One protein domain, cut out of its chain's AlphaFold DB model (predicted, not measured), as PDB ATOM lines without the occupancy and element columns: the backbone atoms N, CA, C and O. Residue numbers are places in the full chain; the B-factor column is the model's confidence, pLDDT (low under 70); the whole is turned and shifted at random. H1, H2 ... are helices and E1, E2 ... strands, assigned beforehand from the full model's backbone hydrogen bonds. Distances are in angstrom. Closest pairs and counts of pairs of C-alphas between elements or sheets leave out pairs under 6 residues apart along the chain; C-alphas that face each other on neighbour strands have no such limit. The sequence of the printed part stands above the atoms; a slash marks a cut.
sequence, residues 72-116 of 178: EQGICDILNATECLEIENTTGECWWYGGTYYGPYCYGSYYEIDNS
ATOM      1  N   GLU A  72       2.338   4.655  -2.395       94.56
ATOM      2  CA  GLU A  72       3.324   5.185  -1.458       94.56
ATOM      3  C   GLU A  72       3.204   4.489  -0.103       94.56
ATOM      4  O   GLU A  72       2.128   4.425   0.483       94.56
ATOM      5  N   GLN A  73       4.325   4.008   0.436       94.94
ATOM      6  CA  GLN A  73       4.362   3.364   1.750       94.94
ATOM      7  C   GLN A  73       5.210   4.155   2.743       94.94
ATOM      8  O   GLN A  73       6.285   4.664   2.414       94.94
ATOM      9  N   GLY A  74       4.761   4.196   3.994       93.25
ATOM     10  CA  GLY A  74       5.499   4.801   5.096       93.25
ATOM     11  C   GLY A  74       5.352   4.030   6.402       93.25
ATOM     12  O   GLY A  74       4.727   2.977   6.465       93.25
ATOM     13  N   ILE A  75       5.988   4.536   7.460       95.44
ATOM     14  CA  ILE A  75       6.010   3.905   8.788       95.44
ATOM     15  C   ILE A  75       5.246   4.803   9.760       95.44
ATOM     16  O   ILE A  75       5.535   5.995   9.835       95.44
ATOM     17  N   CYS A  76       4.320   4.246  10.541       94.31
ATOM     18  CA  CYS A  76       3.516   5.037  11.477       94.31
ATOM     19  C   CYS A  76       4.356   5.614  12.628       94.31
ATOM     20  O   CYS A  76       4.204   6.778  12.987       94.31
ATOM     21  N   ASP A  77       5.288   4.830  13.175       92.56
ATOM     22  CA  ASP A  77       6.071   5.188  14.370       92.56
ATOM     23  C   ASP A  77       6.957   6.440  14.204       92.56
ATOM     24  O   ASP A  77       7.411   7.017  15.196       92.56
ATOM     25  N   ILE A  78       7.237   6.859  12.965       92.56
ATOM     26  CA  ILE A  78       8.056   8.047  12.671       92.56
ATOM     27  C   ILE A  78       7.223   9.311  12.429       92.56
ATOM     28  O   ILE A  78       7.800  10.396  12.349       92.56
ATOM     29  N   LEU A  79       5.897   9.181  12.318       93.38
ATOM     30  CA  LEU A  79       4.998  10.297  12.036       93.38
ATOM     31  C   LEU A  79       4.824  11.189  13.262       93.38
ATOM     32  O   LEU A  79       4.717  10.729  14.406       93.38
ATOM     33  N   ASN A  80       4.737  12.494  13.020       92.38
ATOM     34  CA  ASN A  80       4.332  13.432  14.054       92.38
ATOM     35  C   ASN A  80       2.810  13.378  14.300       92.38
ATOM     36  O   ASN A  80       2.065  12.694  13.605       92.38
ATOM     37  N   ALA A  81       2.337  14.111  15.311       90.38
ATOM     38  CA  ALA A  81       0.930  14.095  15.717       90.38
ATOM     39  C   ALA A  81      -0.051  14.434  14.591       90.38
ATOM     40  O   ALA A  81      -1.094  13.798  14.473       90.38
ATOM     41  N   THR A  82       0.276  15.445  13.792       93.62
ATOM     42  CA  THR A  82      -0.589  15.917  12.711       93.62
ATOM     43  C   THR A  82      -0.590  14.920  11.563       93.62
ATOM     44  O   THR A  82      -1.658  14.499  11.140       93.62
ATOM     45  N   GLU A  83       0.592  14.474  11.135       93.81
ATOM     46  CA  GLU A  83       0.746  13.482  10.063       93.81
ATOM     47  C   GLU A  83       0.039  12.168  10.415       93.81
ATOM     48  O   GLU A  83      -0.683  11.609   9.600       93.81
ATOM     49  N   CYS A  84       0.181  11.698  11.657       93.69
ATOM     50  CA  CYS A  84      -0.479  10.481  12.118       93.69
ATOM     51  C   CYS A  84      -2.005  10.584  12.030       93.69
ATOM     52  O   CYS A  84      -2.655   9.645  11.590       93.69
ATOM     53  N   LEU A  85      -2.574  11.731  12.416       92.69
ATOM     54  CA  LEU A  85      -4.013  11.979  12.317       92.69
ATOM     55  C   LEU A  85      -4.478  12.108  10.861       92.69
ATOM     56  O   LEU A  85      -5.593  11.705  10.539       92.69
ATOM     57  N   GLU A  86      -3.662  12.679   9.978       93.50
ATOM     58  CA  GLU A  86      -3.959  12.732   8.542       93.50
ATOM     59  C   GLU A  86      -3.997  11.321   7.949       93.50
ATOM     60  O   GLU A  86      -5.004  10.935   7.361       93.50
ATOM     61  N   ILE A  87      -2.961  10.514   8.190       92.81
ATOM     62  CA  ILE A  87      -2.899   9.123   7.727       92.81
ATOM     63  C   ILE A  87      -4.005   8.264   8.349       92.81
ATOM     64  O   ILE A  87      -4.595   7.445   7.645       92.81
ATOM     65  N   GLU A  88      -4.339   8.469   9.626       91.69
ATOM     66  CA  GLU A  88      -5.466   7.806  10.296       91.69
ATOM     67  C   GLU A  88      -6.784   8.065   9.559       91.69
ATOM     68  O   GLU A  88      -7.553   7.137   9.319       91.69
ATOM     69  N   ASN A  89      -7.040   9.313   9.159       91.06
ATOM     70  CA  ASN A  89      -8.271   9.668   8.452       91.06
ATOM     71  C   ASN A  89      -8.287   9.192   6.993       91.06
ATOM     72  O   ASN A  89      -9.367   8.934   6.462       91.06
ATOM     73  N   THR A  90      -7.123   9.093   6.350       89.75
ATOM     74  CA  THR A  90      -7.005   8.682   4.943       89.75
ATOM     75  C   THR A  90      -7.045   7.163   4.777       89.75
ATOM     76  O   THR A  90      -7.781   6.654   3.940       89.75
ATOM     77  N   THR A  91      -6.264   6.438   5.580       90.94
ATOM     78  CA  THR A  91      -5.994   4.995   5.403       90.94
ATOM     79  C   THR A  91      -6.584   4.150   6.533       90.94
ATOM     80  O   THR A  91      -6.968   3.001   6.329       90.94
ATOM     81  N   GLY A  92      -6.676   4.709   7.746       89.69
ATOM     82  CA  GLY A  92      -7.038   3.970   8.956       89.69
ATOM     83  C   GLY A  92      -5.956   3.017   9.475       89.69
ATOM     84  O   GLY A  92      -6.257   2.202  10.347       89.69
ATOM     85  N   GLU A  93      -4.725   3.090   8.956       91.81
ATOM     86  CA  GLU A  93      -3.637   2.147   9.271       91.81
ATOM     87  C   GLU A  93      -2.685   2.639  10.372       91.81
ATOM     88  O   GLU A  93      -2.050   1.835  11.064       91.81
ATOM     89  N   CYS A  94      -2.622   3.956  10.571       93.62
ATOM     90  CA  CYS A  94      -1.965   4.588  11.710       93.62
ATOM     91  C   CYS A  94      -3.002   5.181  12.659       93.62
ATOM     92  O   CYS A  94      -4.088   5.574  12.239       93.62
ATOM     93  N   TRP A  95      -2.642   5.302  13.934       92.31
ATOM     94  CA  TRP A  95      -3.533   5.841  14.952       92.31
ATOM     95  C   TRP A  95      -2.786   6.666  15.988       92.31
ATOM     96  O   TRP A  95      -1.740   6.270  16.514       92.31
ATOM     97  N   TRP A  96      -3.366   7.803  16.354       90.88
ATOM     98  CA  TRP A  96      -2.760   8.678  17.348       90.88
ATOM     99  C   TRP A  96      -3.141   8.296  18.785       90.88
ATOM    100  O   TRP A  96      -4.320   8.186  19.132       90.88
ATOM    101  N   TYR A  97      -2.150   8.174  19.678       89.38
ATOM    102  CA  TYR A  97      -2.385   7.932  21.103       89.38
ATOM    103  C   TYR A  97      -1.828   9.055  21.988       89.38
ATOM    104  O   TYR A  97      -0.621   9.211  22.153       89.38
ATOM    105  N   GLY A  98      -2.719   9.815  22.635       85.81
ATOM    106  CA  GLY A  98      -2.391  10.925  23.544       85.81
ATOM    107  C   GLY A  98      -2.208  10.523  25.015       85.81
ATOM    108  O   GLY A  98      -2.817  11.125  25.900       85.81
ATOM    109  N   GLY A  99      -1.426   9.480  25.298       81.38
ATOM    110  CA  GLY A  99      -1.274   8.931  26.650       81.38
ATOM    111  C   GLY A  99      -0.489   9.814  27.630       81.38
ATOM    112  O   GLY A  99       0.510  10.435  27.280       81.38
ATOM    113  N   THR A 100      -0.878   9.807  28.911       77.19
ATOM    114  CA  THR A 100      -0.183  10.562  29.981       77.19
ATOM    115  C   THR A 100       1.047   9.833  30.546       77.19
ATOM    116  O   THR A 100       1.880  10.458  31.194       77.19
ATOM    117  N   TYR A 101       1.160   8.514  30.333       81.06
ATOM    118  CA  TYR A 101       2.198   7.668  30.948       81.06
ATOM    119  C   TYR A 101       3.399   7.403  30.028       81.06
ATOM    120  O   TYR A 101       4.539   7.455  30.476       81.06
ATOM    121  N   TYR A 102       3.139   7.142  28.744       75.06
ATOM    122  CA  TYR A 102       4.164   6.858  27.730       75.06
ATOM    123  C   TYR A 102       4.482   8.070  26.841       75.06
ATOM    124  O   TYR A 102       5.346   7.989  25.974       75.06
ATOM    125  N   GLY A 103       3.823   9.206  27.091       80.75
ATOM    126  CA  GLY A 103       3.830  10.346  26.182       80.75
ATOM    127  C   GLY A 103       2.979  10.090  24.931       80.75
ATOM    128  O   GLY A 103       2.473   8.981  24.744       80.75
ATOM    129  N   PRO A 104       2.768  11.123  24.102       85.81
ATOM    130  CA  PRO A 104       2.039  10.991  22.853       85.81
ATOM    131  C   PRO A 104       2.887  10.296  21.779       85.81
ATOM    132  O   PRO A 104       4.046  10.666  21.590       85.81
ATOM    133  N   TYR A 105       2.318   9.322  21.072       88.25
ATOM    134  CA  TYR A 105       2.970   8.653  19.942       88.25
ATOM    135  C   TYR A 105       1.943   8.175  18.911       88.25
ATOM    136  O   TYR A 105       0.775   7.943  19.237       88.25
ATOM    137  N   CYS A 106       2.395   8.043  17.666       93.12
ATOM    138  CA  CYS A 106       1.652   7.380  16.604       93.12
ATOM    139  C   CYS A 106       1.906   5.873  16.700       93.12
ATOM    140  O   CYS A 106       3.055   5.475  16.881       93.12
ATOM    141  N   TYR A 107       0.862   5.050  16.630       90.88
ATOM    142  CA  TYR A 107       0.993   3.595  16.624       90.88
ATOM    143  C   TYR A 107       0.422   3.001  15.341       90.88
ATOM    144  O   TYR A 107      -0.505   3.542  14.745       90.88
ATOM    145  N   GLY A 108       0.993   1.876  14.934       90.06
ATOM    146  CA  GLY A 108       0.748   1.229  13.649       90.06
ATOM    147  C   GLY A 108       2.080   0.709  13.115       90.06
ATOM    148  O   GLY A 108       3.131   1.076  13.631       90.06
ATOM    149  N   SER A 109       2.062  -0.189  12.134       90.44
ATOM    150  CA  SER A 109       3.310  -0.678  11.539       90.44
ATOM    151  C   SER A 109       3.679   0.220  10.361       90.44
ATOM    152  O   SER A 109       4.357   1.234  10.516       90.44
ATOM    153  N   TYR A 110       3.198  -0.151   9.184       93.75
ATOM    154  CA  TYR A 110       3.305   0.628   7.967       93.75
ATOM    155  C   TYR A 110       1.933   1.201   7.620       93.75
ATOM    156  O   TYR A 110       0.922   0.697   8.111       93.75
ATOM    157  N   TYR A 111       1.938   2.234   6.790       94.50
ATOM    158  CA  TYR A 111       0.753   2.696   6.087       94.50
ATOM    159  C   TYR A 111       1.004   2.709   4.583       94.50
ATOM    160  O   TYR A 111       2.157   2.827   4.151       94.50
ATOM    161  N   GLU A 112      -0.069   2.632   3.814       94.56
ATOM    162  CA  GLU A 112      -0.094   2.685   2.363       94.56
ATOM    163  C   GLU A 112      -1.086   3.750   1.889       94.56
ATOM    164  O   GLU A 112      -2.245   3.783   2.298       94.56
ATOM    165  N   ILE A 113      -0.616   4.647   1.027       94.12
ATOM    166  CA  ILE A 113      -1.454   5.593   0.299       94.12
ATOM    167  C   ILE A 113      -1.487   5.129  -1.148       94.12
ATOM    168  O   ILE A 113      -0.460   5.125  -1.828       94.12
ATOM    169  N   ASP A 114      -2.678   4.768  -1.606       93.38
ATOM    170  CA  ASP A 114      -2.928   4.443  -3.000       93.38
ATOM    171  C   ASP A 114      -3.429   5.693  -3.737       93.38
ATOM    172  O   ASP A 114      -4.575   6.117  -3.576       93.38
ATOM    173  N   ASN A 115      -2.533   6.309  -4.507       93.44
ATOM    174  CA  ASN A 115      -2.826   7.417  -5.412       93.44
ATOM    175  C   ASN A 115      -2.873   6.940  -6.871       93.44
ATOM    176  O   ASN A 115      -2.625   7.742  -7.775       93.44
ATOM    177  N   SER A 116      -3.103   5.644  -7.107       95.44
ATOM    178  CA  SER A 116      -3.193   5.090  -8.455       95.44
ATOM    179  C   SER A 116      -4.309   5.763  -9.242       95.44
ATOM    180  O   SER A 116      -5.343   6.166  -8.699       95.44
TER     181      SER A 116
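What this domain is: This is residues 72 to 116 of the 178 residues of an uncharacterized protein of Candidatus Marinimicrobia bacterium (UniProt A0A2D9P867). Two small two-stranded ribbons follow one another along a slender rod: E1 with E4 towards one end, and the hairpin E2 and E3 towards the other. The one short helix, H1, packs alongside them near the middle, mainly on the hairpin, and its later residues reach E4. E3 runs on into E4 across a sharp bend, which joins the two ribbons; the turn of residues 99 to 103 makes one tip of the rod, and residues 115 and 116 make the other. The printed part has 45 residues, with one named helix and four named strands in the order E1, H1, E2, E3, E4; both two-stranded sheets, E1 - E4 and E2 - E3, are antiparallel, and the class is mixed, helices and strands. The whole is compact by its radius of gyration of the C-alphas, 10.5 A, while its C-alphas span 40 by 15 by 13 A.

How they stand to each other: E1, residues 72 to 75, is the antiparallel neighbour of E4, residues 110 to 114, with 161 degrees between their N-to-C directions. The C-alphas of Ile 75 and Tyr 110 face each other at 4.3 A, and those of Glu 72 and Ile 113 at 5.1 A. Across this pair N 74 and O 111 are within hydrogen-bond range at 2.9 A, as are N 113 and O 72 at 2.8 A. A tight link of 5 residues leads from E1 to H1, residues 81 to 90. In H1 every O i to N i+4 pair is within hydrogen-bond range. Another tight link, of 4 residues, leads on to E2, residues 95 to 98. H1 and E2 have 8 pairs of C-alphas within 8 A, the closest being those of Glu 88 and Trp 95 at 5.4 A. E2 forms a hairpin with E3, residues 104 to 107; the two strands are antiparallel neighbours, with 161 degrees between their directions. Here N 95 and O 107 are within hydrogen-bond range at 2.9 A, and N 97 and O 105 at 3.0 A. H1 and E3 have 4 pairs of C-alphas within 8 A, the closest being those of Cys 84 and Cys 106 at 5.9 A. E3 runs on into E4 across a break of 2 residues, at 66 degrees. H1 and E4 have 2 pairs of C-alphas within 8 A, the closest being those of Ile 87 and Tyr 111 at 7.6 A. E1 is apart from E2 and from E3, and E4 is apart from E2 and from E3.

Where its parts are: E1 begins at C-alpha 72, at (3.324, 5.185, -1.458), and ends at Ile 75. H1 runs from C-alpha 81, at (0.930, 14.095, 15.717), to Thr 90, 14.4 A from first to last C-alpha. E2 runs from Trp 95 to Gly 98 over 10.0 A, and E3 from Pro 104 to Tyr 107 over 9.7 A. E4 is the longest strand, with 5 residues and 13.2 A from first to last C-alpha, and it ends at C-alpha 114, at (-2.928, 4.443, -3.000).

The domain as a whole: The outline is a rod, and the two C-alphas farthest apart, those of Tyr 101 and Ser 116, are 39.9 A from each other. The first and last printed C-alphas, of Glu 72 and Ser 116, are 9.6 A apart. The printed part has no cut, and the four links between its named elements are tight. The mean pLDDT of the printed part of this predicted model is 90.8, and no printed residue is under 70.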